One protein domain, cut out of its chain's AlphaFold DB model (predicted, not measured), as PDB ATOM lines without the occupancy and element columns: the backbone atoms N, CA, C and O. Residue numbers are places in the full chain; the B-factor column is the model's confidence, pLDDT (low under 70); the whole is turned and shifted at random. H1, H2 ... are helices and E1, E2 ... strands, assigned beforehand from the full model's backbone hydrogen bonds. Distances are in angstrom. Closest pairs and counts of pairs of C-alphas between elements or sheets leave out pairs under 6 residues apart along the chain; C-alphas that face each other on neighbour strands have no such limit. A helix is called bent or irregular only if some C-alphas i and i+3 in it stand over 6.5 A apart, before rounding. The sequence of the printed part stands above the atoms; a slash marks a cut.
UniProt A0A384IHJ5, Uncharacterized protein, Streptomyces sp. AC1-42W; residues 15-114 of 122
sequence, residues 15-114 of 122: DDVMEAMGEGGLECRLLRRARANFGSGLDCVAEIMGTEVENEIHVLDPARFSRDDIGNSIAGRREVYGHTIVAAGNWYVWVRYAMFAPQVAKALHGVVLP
ATOM      1  N   ASP A  15     160.797 191.970  98.435       97.06
ATOM      2  CA  ASP A  15     160.228 190.622  98.474       97.06
ATOM      3  C   ASP A  15     160.319 190.049  99.900       97.06
ATOM      4  O   ASP A  15     159.328 189.506 100.374       97.06
ATOM      5  N   ASP A  16     161.420 190.280 100.630       97.81
ATOM      6  CA  ASP A  16     161.549 189.840 102.032       97.81
ATOM      7  C   ASP A  16     160.530 190.548 102.946       97.81
ATOM      8  O   ASP A  16     159.993 189.954 103.876       97.81
ATOM      9  N   VAL A  17     160.234 191.831 102.687       97.88
ATOM     10  CA  VAL A  17     159.172 192.548 103.419       97.88
ATOM     11  C   VAL A  17     157.806 191.945 103.096       97.88
ATOM     12  O   VAL A  17     156.983 191.784 103.989       97.88
ATOM     13  N   MET A  18     157.551 191.622 101.827       97.75
ATOM     14  CA  MET A  18     156.301 190.999 101.385       97.75
ATOM     15  C   MET A  18     156.112 189.610 102.019       97.75
ATOM     16  O   MET A  18     155.012 189.295 102.467       97.75
ATOM     17  N   GLU A  19     157.182 188.817 102.115       98.06
ATOM     18  CA  GLU A  19     157.210 187.537 102.833       98.06
ATOM     19  C   GLU A  19     156.928 187.734 104.328       98.06
ATOM     20  O   GLU A  19     156.024 187.099 104.869       98.06
ATOM     21  N   ALA A  20     157.592 188.697 104.975       98.12
ATOM     22  CA  ALA A  20     157.352 189.026 106.380       98.12
ATOM     23  C   ALA A  20     155.916 189.522 106.648       98.12
ATOM     24  O   ALA A  20     155.364 189.278 107.722       98.12
ATOM     25  N   MET A  21     155.271 190.197 105.685       97.88
ATOM     26  CA  MET A  21     153.840 190.510 105.785       97.88
ATOM     27  C   MET A  21     153.002 189.227 105.842       97.88
ATOM     28  O   MET A  21     152.123 189.133 106.700       97.88
ATOM     29  N   GLY A  22     153.300 188.243 104.985       97.31
ATOM     30  CA  GLY A  22     152.651 186.925 104.979       97.31
ATOM     31  C   GLY A  22     152.829 186.179 106.302       97.31
ATOM     32  O   GLY A  22     151.844 185.781 106.924       97.31
ATOM     33  N   GLU A  23     154.060 186.110 106.820       97.38
ATOM     34  CA  GLU A  23     154.353 185.540 108.148       97.38
ATOM     35  C   GLU A  23     153.579 186.248 109.276       97.38
ATOM     36  O   GLU A  23     153.127 185.617 110.235       97.38
ATOM     37  N   GLY A  24     153.370 187.561 109.141       96.69
ATOM     38  CA  GLY A  24     152.553 188.382 110.034       96.69
ATOM     39  C   GLY A  24     151.033 188.233 109.850       96.69
ATOM     40  O   GLY A  24     150.270 188.947 110.509       96.69
ATOM     41  N   GLY A  25     150.582 187.325 108.981       96.81
ATOM     42  CA  GLY A  25     149.175 187.039 108.697       96.81
ATOM     43  C   GLY A  25     148.535 187.954 107.650       96.81
ATOM     44  O   GLY A  25     147.308 188.020 107.574       96.81
ATOM     45  N   LEU A  26     149.341 188.680 106.871       96.81
ATOM     46  CA  LEU A  26     148.916 189.581 105.801       96.81
ATOM     47  C   LEU A  26     149.534 189.145 104.470       96.81
ATOM     48  O   LEU A  26     150.466 189.774 103.970       96.81
ATOM     49  N   GLU A  27     148.995 188.077 103.886       96.44
ATOM     50  CA  GLU A  27     149.393 187.618 102.553       96.44
ATOM     51  C   GLU A  27     149.284 188.764 101.539       96.44
ATOM     52  O   GLU A  27     148.188 189.255 101.249       96.44
ATOM     53  N   CYS A  28     150.430 189.206 101.016       95.75
ATOM     54  CA  CYS A  28     150.494 190.322 100.085       95.75
ATOM     55  C   CYS A  28     150.864 189.818  98.690       95.75
ATOM     56  O   CYS A  28     151.975 189.361  98.431       95.75
ATOM     57  N   ARG A  29     149.913 189.906  97.761       96.81
ATOM     58  CA  ARG A  29     150.082 189.458  96.379       96.81
ATOM     59  C   ARG A  29     150.733 190.555  95.547       96.81
ATOM     60  O   ARG A  29     150.186 191.651  95.429       96.81
ATOM     61  N   LEU A  30     151.870 190.243  94.926       97.56
ATOM     62  CA  LEU A  30     152.601 191.160  94.049       97.56
ATOM     63  C   LEU A  30     151.701 191.729  92.936       97.56
ATOM     64  O   LEU A  30     151.068 190.979  92.191       97.56
ATOM     65  N   LEU A  31     151.696 193.055  92.796       95.81
ATOM     66  CA  LEU A  31     151.054 193.774  91.692       95.81
ATOM     67  C   LEU A  31     152.081 194.217  90.654       95.81
ATOM     68  O   LEU A  31     151.926 193.956  89.461       95.81
ATOM     69  N   ARG A  32     153.140 194.899  91.099       94.94
ATOM     70  CA  ARG A  32     154.212 195.389  90.227       94.94
ATOM     71  C   ARG A  32     155.501 195.595  91.001       94.94
ATOM     72  O   ARG A  32     155.484 195.865  92.193       94.94
ATOM     73  N   ARG A  33     156.631 195.531  90.299       93.56
ATOM     74  CA  ARG A  33     157.934 195.924  90.849       93.56
ATOM     75  C   ARG A  33     158.170 197.401  90.558       93.56
ATOM     76  O   ARG A  33     158.074 197.829  89.406       93.56
ATOM     77  N   ALA A  34     158.472 198.173  91.592       83.06
ATOM     78  CA  ALA A  34     158.840 199.571  91.452       83.06
ATOM     79  C   ALA A  34     160.345 199.672  91.176       83.06
ATOM     80  O   ALA A  34     161.157 198.956  91.764       83.06
ATOM     81  N   ARG A  35     160.748 200.579  90.278       72.19
ATOM     82  CA  ARG A  35     162.172 200.905  90.136       72.19
ATOM     83  C   ARG A  35     162.630 201.626  91.401       72.19
ATOM     84  O   ARG A  35     162.204 202.748  91.654       72.19
ATOM     85  N   ALA A  36     163.535 201.003  92.146       68.56
ATOM     86  CA  ALA A  36     164.277 201.643  93.220       68.56
ATOM     87  C   ALA A  36     165.723 201.837  92.749       68.56
ATOM     88  O   ALA A  36     166.408 200.873  92.423       68.56
ATOM     89  N   ASN A  37     166.187 203.087  92.669       67.44
ATOM     90  CA  ASN A  37     167.508 203.391  92.102       67.44
ATOM     91  C   ASN A  37     168.666 202.792  92.923       67.44
ATOM     92  O   ASN A  37     169.726 202.529  92.367       67.44
ATOM     93  N   PHE A  38     168.467 202.568  94.226       75.31
ATOM     94  CA  PHE A  38     169.509 202.159  95.176       75.31
ATOM     95  C   PHE A  38     168.933 201.291  96.314       75.31
ATOM     96  O   PHE A  38     169.273 201.442  97.484       75.31
ATOM     97  N   GLY A  39     167.998 200.412  95.964       85.88
ATOM     98  CA  GLY A  39     167.294 199.534  96.891       85.88
ATOM     99  C   GLY A  39     166.346 198.623  96.121       85.88
ATOM    100  O   GLY A  39     166.581 198.333  94.948       85.88
ATOM    101  N   SER A  40     165.238 198.240  96.738       94.00
ATOM    102  CA  SER A  40     164.167 197.505  96.062       94.00
ATOM    103  C   SER A  40     162.813 198.084  96.429       94.00
ATOM    104  O   SER A  40     162.612 198.507  97.567       94.00
ATOM    105  N   GLY A  41     161.884 198.077  95.479       95.56
ATOM    106  CA  GLY A  41     160.510 198.464  95.741       95.56
ATOM    107  C   GLY A  41     159.530 197.602  94.968       95.56
ATOM    108  O   GLY A  41     159.835 197.097  93.882       95.56
ATOM    109  N   LEU A  42     158.346 197.434  95.530       96.69
ATOM    110  CA  LEU A  42     157.235 196.746  94.892       96.69
ATOM    111  C   LEU A  42     155.918 197.260  95.447       96.69
ATOM    112  O   LEU A  42     155.870 197.793  96.552       96.69
ATOM    113  N   ASP A  43     154.860 197.026  94.690       96.69
ATOM    114  CA  ASP A  43     153.500 197.221  95.152       96.69
ATOM    115  C   ASP A  43     152.848 195.850  95.261       96.69
ATOM    116  O   ASP A  43     152.995 195.006  94.367       96.69
ATOM    117  N   CYS A  44     152.110 195.633  96.339       97.06
ATOM    118  CA  CYS A  44     151.345 194.416  96.553       97.06
ATOM    119  C   CYS A  44     149.957 194.739  97.110       97.06
ATOM    120  O   CYS A  44     149.715 195.827  97.635       97.06
ATOM    121  N   VAL A  45     149.032 193.795  96.973       97.75
ATOM    122  CA  VAL A  45     147.690 193.879  97.551       97.75
ATOM    123  C   VAL A  45     147.529 192.819  98.629       97.75
ATOM    124  O   VAL A  45     147.802 191.646  98.380       97.75
ATOM    125  N   ALA A  46     147.092 193.234  99.814       97.31
ATOM    126  CA  ALA A  46     146.751 192.340 100.915       97.31
ATOM    127  C   ALA A  46     145.264 192.469 101.243       97.31
ATOM    128  O   ALA A  46     144.715 193.572 101.211       97.31
ATOM    129  N   GLU A  47     144.617 191.359 101.585       97.12
ATOM    130  CA  GLU A  47     143.266 191.404 102.140       97.12
ATOM    131  C   GLU A  47     143.347 191.684 103.646       97.12
ATOM    132  O   GLU A  47     143.916 190.909 104.412       97.12
ATOM    133  N   ILE A  48     142.777 192.806 104.084       95.75
ATOM    134  CA  ILE A  48     142.743 193.209 105.490       95.75
ATOM    135  C   ILE A  48     141.289 193.435 105.878       95.75
ATOM    136  O   ILE A  48     140.642 194.360 105.394       95.75
ATOM    137  N   MET A  49     140.763 192.584 106.766       92.69
ATOM    138  CA  MET A  49     139.363 192.642 107.219       92.69
ATOM    139  C   MET A  49     138.357 192.644 106.047       92.69
ATOM    140  O   MET A  49     137.412 193.431 106.034       92.69
ATOM    141  N   GLY A  50     138.587 191.793 105.040       94.06
ATOM    142  CA  GLY A  50     137.737 191.682 103.847       94.06
ATOM    143  C   GLY A  50     137.866 192.838 102.848       94.06
ATOM    144  O   GLY A  50     137.026 192.970 101.964       94.06
ATOM    145  N   THR A  51     138.874 193.707 102.991       95.81
ATOM    146  CA  THR A  51     139.153 194.810 102.058       95.81
ATOM    147  C   THR A  51     140.492 194.587 101.368       95.81
ATOM    148  O   THR A  51     141.485 194.316 102.039       95.81
ATOM    149  N   GLU A  52     140.543 194.741 100.045       96.44
ATOM    150  CA  GLU A  52     141.805 194.769  99.301       96.44
ATOM    151  C   GLU A  52     142.544 196.087  99.572       96.44
ATOM    152  O   GLU A  52     142.033 197.179  99.315       96.44
ATOM    153  N   VAL A  53     143.759 195.986 100.106       96.62
ATOM    154  CA  VAL A  53     144.596 197.126 100.486       96.62
ATOM    155  C   VAL A  53     145.889 197.088  99.689       96.62
ATOM    156  O   VAL A  53     146.694 196.172  99.836       96.62
ATOM    157  N   GLU A  54     146.097 198.108  98.859       96.69
ATOM    158  CA  GLU A  54     147.358 198.322  98.151       96.69
ATOM    159  C   GLU A  54     148.428 198.870  99.110       96.69
ATOM    160  O   GLU A  54     148.188 199.813  99.876       96.69
ATOM    161  N   ASN A  55     149.614 198.272  99.046       96.69
ATOM    162  CA  ASN A  55     150.788 198.626  99.827       96.69
ATOM    163  C   ASN A  55     151.959 198.874  98.876       96.69
ATOM    164  O   ASN A  55     152.335 197.983  98.119       96.69
ATOM    165  N   GLU A  56     152.548 200.068  98.937       96.38
ATOM    166  CA  GLU A  56     153.781 200.398  98.218       96.38
ATOM    167  C   GLU A  56     154.968 200.232  99.179       96.38
ATOM    168  O   GLU A  56     155.118 200.992 100.140       96.38
ATOM    169  N   ILE A  57     155.804 199.229  98.921       96.94
ATOM    170  CA  ILE A  57     156.932 198.807  99.755       96.94
ATOM    171  C   ILE A  57     158.238 199.375  99.204       96.94
ATOM    172  O   ILE A  57     158.531 199.255  98.014       96.94
ATOM    173  N   HIS A  58     159.061 199.933 100.094       95.81
ATOM    174  CA  HIS A  58     160.410 200.416  99.800       95.81
ATOM    175  C   HIS A  58     161.409 199.870 100.803       95.81
ATOM    176  O   HIS A  58     161.234 200.028 102.008       95.81
ATOM    177  N   VAL A  59     162.502 199.311 100.294       96.31
ATOM    178  CA  VAL A  59     163.676 198.905 101.070       96.31
ATOM    179  C   VAL A  59     164.885 199.636 100.512       96.31
ATOM    180  O   VAL A  59     165.136 199.602  99.305       96.31
ATOM    181  N   LEU A  60     165.617 200.324 101.382       94.00
ATOM    182  CA  LEU A  60     166.781 201.131 101.030       94.00
ATOM    183  C   LEU A  60     168.060 200.404 101.450       94.00
ATOM    184  O   LEU A  60     168.130 199.850 102.548       94.00
ATOM    185  N   ASP A  61     169.074 200.411 100.583       92.25
ATOM    186  CA  ASP A  61     170.371 199.790 100.866       92.25
ATOM    187  C   ASP A  61     171.104 200.567 101.981       92.25
ATOM    188  O   ASP A  61     171.494 201.722 101.759       92.25
ATOM    189  N   PRO A  62     171.323 199.971 103.171       89.44
ATOM    190  CA  PRO A  62     171.982 200.652 104.282       89.44
ATOM    191  C   PRO A  62     173.469 200.935 104.022       89.44
ATOM    192  O   PRO A  62     174.057 201.752 104.729       89.44
ATOM    193  N   ALA A  63     174.093 200.309 103.015       90.88
ATOM    194  CA  ALA A  63     175.449 200.655 102.589       90.88
ATOM    195  C   ALA A  63     175.502 201.982 101.810       90.88
ATOM    196  O   ALA A  63     176.571 202.577 101.675       90.88
ATOM    197  N   ARG A  64     174.359 202.445 101.283       90.50
ATOM    198  CA  ARG A  64     174.250 203.667 100.470       90.50
ATOM    199  C   ARG A  64     173.477 204.781 101.155       90.50
ATOM    200  O   ARG A  64     173.764 205.946 100.900       90.50
ATOM    201  N   PHE A  65     172.501 204.431 101.987       90.19
ATOM    202  CA  PHE A  65     171.655 205.389 102.683       90.19
ATOM    203  C   PHE A  65     171.865 205.308 104.181       90.19
ATOM    204  O   PHE A  65     171.686 204.261 104.804       90.19
ATOM    205  N   SER A  66     172.174 206.457 104.774       92.69
ATOM    206  CA  SER A  66     172.165 206.583 106.218       92.69
ATOM    207  C   SER A  66     170.737 206.484 106.757       92.69
ATOM    208  O   SER A  66     169.736 206.701 106.065       92.69
ATOM    209  N   ARG A  67     170.633 206.235 108.063       91.50
ATOM    210  CA  ARG A  67     169.360 206.300 108.786       91.50
ATOM    211  C   ARG A  67     168.677 207.668 108.625       91.50
ATOM    212  O   ARG A  67     167.448 207.759 108.673       91.50
ATOM    213  N   ASP A  68     169.438 208.738 108.428       92.75
ATOM    214  CA  ASP A  68     168.875 210.069 108.210       92.75
ATOM    215  C   ASP A  68     168.358 210.264 106.793       92.75
ATOM    216  O   ASP A  68     167.251 210.782 106.647       92.75
ATOM    217  N   ASP A  69     169.031 209.720 105.780       92.31
ATOM    218  CA  ASP A  69     168.536 209.730 104.398       92.31
ATOM    219  C   ASP A  69     167.198 208.990 104.271       92.31
ATOM    220  O   ASP A  69     166.244 209.499 103.677       92.31
ATOM    221  N   ILE A  70     167.089 207.822 104.915       92.31
ATOM    222  CA  ILE A  70     165.838 207.052 104.994       92.31
ATOM    223  C   ILE A  70     164.747 207.883 105.686       92.31
ATOM    224  O   ILE A  70     163.618 207.985 105.204       92.31
ATOM    225  N   GLY A  71     165.099 208.535 106.798       93.31
ATOM    226  CA  GLY A  71     164.197 209.425 107.523       93.31
ATOM    227  C   GLY A  71     163.680 210.587 106.676       93.31
ATOM    228  O   GLY A  71     162.489 210.890 106.729       93.31
ATOM    229  N   ASN A  72     164.554 211.204 105.883       92.31
ATOM    230  CA  ASN A  72     164.217 212.305 104.987       92.31
ATOM    231  C   ASN A  72     163.287 211.842 103.857       92.31
ATOM    232  O   ASN A  72     162.327 212.539 103.531       92.31
ATOM    233  N   SER A  73     163.506 210.639 103.312       90.75
ATOM    234  CA  SER A  73     162.601 210.027 102.328       90.75
ATOM    235  C   SER A  73     161.189 209.827 102.899       90.75
ATOM    236  O   SER A  73     160.197 210.226 102.283       90.75
ATOM    237  N   ILE A  74     161.094 209.296 104.124       93.12
ATOM    238  CA  ILE A  74     159.824 209.122 104.843       93.12
ATOM    239  C   ILE A  74     159.158 210.475 105.128       93.12
ATOM    240  O   ILE A  74     157.951 210.622 104.923       93.12
ATOM    241  N   ALA A  75     159.919 211.470 105.592       92.25
ATOM    242  CA  ALA A  75     159.403 212.810 105.871       92.25
ATOM    243  C   ALA A  75     158.816 213.453 104.608       92.25
ATOM    244  O   ALA A  75     157.674 213.908 104.636       92.25
ATOM    245  N   GLY A  76     159.532 213.379 103.481       90.00
ATOM    246  CA  GLY A  76     159.057 213.876 102.190       90.00
ATOM    247  C   GLY A  76     157.725 213.252 101.772       90.00
ATOM    248  O   GLY A  76     156.808 213.974 101.386       90.00
ATOM    249  N   ARG A  77     157.554 211.930 101.934       90.00
ATOM    250  CA  ARG A  77     156.274 211.268 101.619       90.00
ATOM    251  C   ARG A  77     155.119 211.728 102.509       90.00
ATOM    252  O   ARG A  77     154.003 211.914 102.026       90.00
ATOM    253  N   ARG A  78     155.382 211.930 103.800       93.38
ATOM    254  CA  ARG A  78     154.374 212.375 104.775       93.38
ATOM    255  C   ARG A  78     153.999 213.849 104.614       93.38
ATOM    256  O   ARG A  78     152.877 214.218 104.950       93.38
ATOM    257  N   GLU A  79     154.931 214.679 104.149       91.06
ATOM    258  CA  GLU A  79     154.744 216.125 103.981       91.06
ATOM    259  C   GLU A  79     154.165 216.516 102.626       91.06
ATOM    260  O   GLU A  79     153.303 217.386 102.580       91.06
ATOM    261  N   VAL A  80     154.656 215.917 101.539       87.12
ATOM    262  CA  VAL A  80     154.304 216.327 100.172       87.12
ATOM    263  C   VAL A  80     153.057 215.609  99.678       87.12
ATOM    264  O   VAL A  80     152.222 216.223  99.025       87.12
ATOM    265  N   TYR A  81     152.925 214.319  99.993       85.19
ATOM    266  CA  TYR A  81     151.826 213.494  99.489       85.19
ATOM    267  C   TYR A  81     150.778 213.161 100.554       85.19
ATOM    268  O   TYR A  81     149.810 212.463 100.270       85.19
ATOM    269  N   GLY A  82     150.977 213.605 101.799       89.31
ATOM    270  CA  GLY A  82     150.050 213.304 102.890       89.31
ATOM    271  C   GLY A  82     149.936 211.806 103.193       89.31
ATOM    272  O   GLY A  82     148.894 211.342 103.652       89.31
ATOM    273  N   HIS A  83     150.982 211.020 102.923       93.69
ATOM    274  CA  HIS A  83     150.937 209.570 103.097       93.69
ATOM    275  C   HIS A  83     151.006 209.156 104.573       93.69
ATOM    276  O   HIS A  83     151.759 209.725 105.367       93.69
ATOM    277  N   THR A  84     150.263 208.101 104.921       95.88
ATOM    278  CA  THR A  84     150.479 207.342 106.163       95.88
ATOM    279  C   THR A  84     151.499 206.248 105.891       95.88
ATOM    280  O   THR A  84     151.296 205.417 105.007       95.88
ATOM    281  N   ILE A  85     152.599 206.265 106.637       97.31
ATOM    282  CA  ILE A  85     153.741 205.382 106.406       97.31
ATOM    283  C   ILE A  85     153.896 204.419 107.578       97.31
ATOM    284  O   ILE A  85     153.839 204.841 108.727       97.31
ATOM    285  N   VAL A  86     154.134 203.143 107.300       98.25
ATOM    286  CA  VAL A  86     154.654 202.179 108.275       98.25
ATOM    287  C   VAL A  86     156.153 202.045 108.048       98.25
ATOM    288  O   VAL A  86     156.572 201.929 106.903       98.25
ATOM    289  N   ALA A  87     156.976 202.089 109.094       97.88
ATOM    290  CA  ALA A  87     158.429 202.002 108.928       97.88
ATOM    291  C   ALA A  87     159.127 201.268 110.074       97.88
ATOM    292  O   ALA A  87     158.698 201.347 111.229       97.88
ATOM    293  N   ALA A  88     160.249 200.632 109.743       97.94
ATOM    294  CA  ALA A  88     161.271 200.160 110.670       97.94
ATOM    295  C   ALA A  88     162.609 200.015 109.926       97.94
ATOM    296  O   ALA A  88     162.647 200.048 108.699       97.94
ATOM    297  N   GLY A  89     163.714 199.862 110.660       96.31
ATOM    298  CA  GLY A  89     165.014 199.506 110.082       96.31
ATOM    299  C   GLY A  89     165.418 200.353 108.877       96.31
ATOM    300  O   GLY A  89     165.682 201.548 109.034       96.31
ATOM    301  N   ASN A  90     165.495 199.712 107.708       96.38
ATOM    302  CA  ASN A  90     165.859 200.297 106.417       96.38
ATOM    303  C   ASN A  90     164.701 200.334 105.399       96.38
ATOM    304  O   ASN A  90     164.943 200.504 104.202       96.38
ATOM    305  N   TRP A  91     163.458 200.161 105.844       96.56
ATOM    306  CA  TRP A  91     162.302 200.034 104.964       96.56
ATOM    307  C   TRP A  91     161.139 200.922 105.401       96.56
ATOM    308  O   TRP A  91     161.040 201.374 106.546       96.56
ATOM    309  N   TYR A  92     160.236 201.173 104.461       96.94
ATOM    310  CA  TYR A  92     158.949 201.779 104.743       96.94
ATOM    311  C   TYR A  92     157.881 201.287 103.765       96.94
ATOM    312  O   TYR A  92     158.170 200.938 102.622       96.94
ATOM    313  N   VAL A  93     156.633 201.293 104.219       97.31
ATOM    314  CA  VAL A  93     155.448 200.936 103.443       97.31
ATOM    315  C   VAL A  93     154.490 202.114 103.457       97.31
ATOM    316  O   VAL A  93     154.117 202.607 104.524       97.31
ATOM    317  N   TRP A  94     154.070 202.573 102.285       96.38
ATOM    318  CA  TRP A  94     152.884 203.410 102.189       96.38
ATOM    319  C   TRP A  94     151.652 202.518 102.080       96.38
ATOM    320  O   TRP A  94     151.499 201.759 101.126       96.38
ATOM    321  N   VAL A  95     150.770 202.636 103.070       95.50
ATOM    322  CA  VAL A  95     149.483 201.940 103.097       95.50
ATOM    323  C   VAL A  95     148.438 202.874 102.493       95.50
ATOM    324  O   VAL A  95     148.166 203.936 103.062       95.50
ATOM    325  N   ARG A  96     147.855 202.496 101.345       92.69
ATOM    326  CA  ARG A  96     146.911 203.340 100.580       92.69
ATOM    327  C   ARG A  96     145.767 203.864 101.452       92.69
ATOM    328  O   ARG A  96     145.391 205.032 101.364       92.69
ATOM    329  N   TYR A  97     145.243 203.002 102.319       93.00
ATOM    330  CA  TYR A  97     144.165 203.317 103.249       93.00
ATOM    331  C   TYR A  97     144.704 203.343 104.683       93.00
ATOM    332  O   TYR A  97     144.919 202.306 105.310       93.00
ATOM    333  N   ALA A  98     144.896 204.552 105.219       93.94
ATOM    334  CA  ALA A  98     145.556 204.793 106.505       93.94
ATOM    335  C   ALA A  98     144.973 204.001 107.690       93.94
ATOM    336  O   ALA A  98     145.703 203.653 108.617       93.94
ATOM    337  N   MET A  99     143.674 203.684 107.659       96.19
ATOM    338  CA  MET A  99     143.002 202.905 108.706       96.19
ATOM    339  C   MET A  99     143.543 201.477 108.870       96.19
ATOM    340  O   MET A  99     143.376 200.906 109.944       96.19
ATOM    341  N   PHE A 100     144.203 200.919 107.848       97.31
ATOM    342  CA  PHE A 100     144.819 199.588 107.907       97.31
ATOM    343  C   PHE A 100     146.316 199.620 108.254       97.31
ATOM    344  O   PHE A 100     146.945 198.571 108.411       97.31
ATOM    345  N   ALA A 101     146.911 200.810 108.407       97.50
ATOM    346  CA  ALA A 101     148.318 200.944 108.779       97.50
ATOM    347  C   ALA A 101     148.679 200.255 110.112       97.50
ATOM    348  O   ALA A 101     149.763 199.676 110.182       97.50
ATOM    349  N   PRO A 102     147.821 200.238 111.157       98.25
ATOM    350  CA  PRO A 102     148.106 199.490 112.383       98.25
ATOM    351  C   PRO A 102     148.280 197.980 112.168       98.25
ATOM    352  O   PRO A 102     149.127 197.367 112.812       98.25
ATOM    353  N   GLN A 103     147.512 197.374 111.261       98.19
ATOM    354  CA  GLN A 103     147.591 195.951 110.934       98.19
ATOM    355  C   GLN A 103     148.916 195.645 110.234       98.19
ATOM    356  O   GLN A 103     149.618 194.722 110.641       98.19
ATOM    357  N   VAL A 104     149.300 196.473 109.257       97.88
ATOM    358  CA  VAL A 104     150.593 196.360 108.563       97.88
ATOM    359  C   VAL A 104     151.760 196.563 109.536       97.88
ATOM    360  O   VAL A 104     152.711 195.786 109.539       97.88
ATOM    361  N   ALA A 105     151.676 197.560 110.422       98.19
ATOM    362  CA  ALA A 105     152.687 197.805 111.450       98.19
ATOM    363  C   ALA A 105     152.831 196.627 112.420       98.19
ATOM    364  O   ALA A 105     153.951 196.256 112.762       98.19
ATOM    365  N   LYS A 106     151.715 196.016 112.828       98.00
ATOM    366  CA  LYS A 106     151.721 194.826 113.680       98.00
ATOM    367  C   LYS A 106     152.388 193.637 112.987       98.00
ATOM    368  O   LYS A 106     153.215 192.991 113.621       98.00
ATOM    369  N   ALA A 107     152.042 193.372 111.726       97.50
ATOM    370  CA  ALA A 107     152.604 192.266 110.949       97.50
ATOM    371  C   ALA A 107     154.123 192.399 110.765       97.50
ATOM    372  O   ALA A 107     154.848 191.424 110.885       97.50
ATOM    373  N   LEU A 108     154.610 193.622 110.542       98.06
ATOM    374  CA  LEU A 108     156.015 193.889 110.223       98.06
ATOM    375  C   LEU A 108     156.861 194.384 111.404       98.06
ATOM    376  O   LEU A 108     158.004 194.801 111.211       98.06
ATOM    377  N   HIS A 109     156.308 194.410 112.619       97.50
ATOM    378  CA  HIS A 109     156.954 195.010 113.795       97.50
ATOM    379  C   HIS A 109     157.427 196.462 113.567       97.50
ATOM    380  O   HIS A 109     158.442 196.904 114.110       97.50
ATOM    381  N   GLY A 110     156.687 197.210 112.745       97.62
ATOM    382  CA  GLY A 110     156.959 198.606 112.425       97.62
ATOM    383  C   GLY A 110     156.158 199.589 113.270       97.62
ATOM    384  O   GLY A 110     155.358 199.217 114.128       97.62
ATOM    385  N   VAL A 111     156.349 200.879 112.996       98.00
ATOM    386  CA  VAL A 111     155.547 201.956 113.593       98.00
ATOM    387  C   VAL A 111     154.765 202.719 112.541       98.00
ATOM    388  O   VAL A 111     155.252 202.944 111.434       98.00
ATOM    389  N   VAL A 112     153.562 203.158 112.911       98.00
ATOM    390  CA  VAL A 112     152.727 204.019 112.071       98.00
ATOM    391  C   VAL A 112     153.165 205.472 112.233       98.00
ATOM    392  O   VAL A 112     153.199 206.021 113.333       98.00
ATOM    393  N   LEU A 113     153.455 206.111 111.109       96.50
ATOM    394  CA  LEU A 113     153.815 207.510 110.988       96.50
ATOM    395  C   LEU A 113     152.697 208.224 110.215       96.50
ATOM    396  O   LEU A 113     152.618 208.097 108.989       96.50
ATOM    397  N   PRO A 114     151.819 208.978 110.901       94.12
ATOM    398  CA  PRO A 114     150.720 209.676 110.242       94.12
ATOM    399  C   PRO A 114     151.245 210.811 109.351       94.12
ATOM    400  O   PRO A 114     152.386 211.252 109.538       94.12
TER     401      PRO A 114
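This is residues 15 to 114 of the 122 residues of an uncharacterized protein of Streptomyces sp. AC1-42W (UniProt A0A384IHJ5). A strongly twisted sheet of six strands curls round the helix H3; H1 is on the same face and meets H3 at its end, while H2 covers E5 and E4 on the opposite face. The long hairpin of E2 and E3 joins the edge strand E1 to the rest of the sheet. The printed part has 100 residues, with three named helices and six named strands along the chain as H1, E1, E2, E3, H2, E4, E5, H3, E6; the sheet's order is E1, E2, E3, E5, E4, E6, all antiparallel. The class is mixed, helices and strands, in three layers, with helices on both faces of a sheet. The whole is compact, with a radius of gyration of the C-alphas of 12.5 A, and only just elongated, spanning 37 by 24 by 22 A.

Start at H1, residues 15 to 23, which is on the sheet at a height of 8.6 A, over E3, residues 51 to 60. Next look at E1, residues 28 to 34, and E2, residues 39 to 48, which with E3 form a meander, each strand the antiparallel neighbour of the one before; N 31 and O 43 are 2.8 A apart, and N 44 and O 55 are 3.0 A apart. E2 bends by 52 degrees at residue 45. Then find H2, residues 67 to 80, at a height of 9.1 A over E4, residues 85 to 88, and E5, residues 91 to 95; it runs along the strands, at 5 degrees to E4 on the local plane. The closest C-alphas of H2 and E4 are those of Arg 78 and Ile 85, 7.2 A apart. E4 and E5 are a hairpin, with N 86 and O 93 at 2.8 A, and E5 pairs with E3 through N 58 and O 92 at 2.9 A. H3, residues 98 to 107, touches H1 only at their ends, Met 21 and Ala 107 having the closest C-alphas at 5.6 A, and their lines are about perpendicular at 85 degrees. E6, residues 111 to 113, pairs with E4 through N 113 and O 85 at 2.7 A. E3, H2, E4 and E5, H3, E6 are split strand-helix-strand units, two strands running the same way with another between them in the sheet; both crossovers are right-handed. Every O i to N i+4 pair is within hydrogen-bond range in H1 and H2, and 4 of 6 are in H3, which is irregular: C-alphas 99 and 102 are 7.2 A apart.

Find C-alpha 15 at (160.228, 190.622, 98.474), where H1 begins its 12.4 A. E1 covers 15.2 A, E2 26.8 A and E3 28.4 A, from C-alpha 51 at (139.153, 194.810, 102.058). H2 covers 20.0 A, E4 10.1 A, E5 13.1 A, H3 15.0 A and E6 6.4 A, ending at C-alpha 113 at (153.815, 207.510, 110.988).

The C-alphas of Gly 50 and Ala 63 are the two farthest apart, at 38.8 A. The printed part has no cut, and no link is long. The mean pLDDT of the printed part is 94.1; look at residues 36 to 37 for the two under 70.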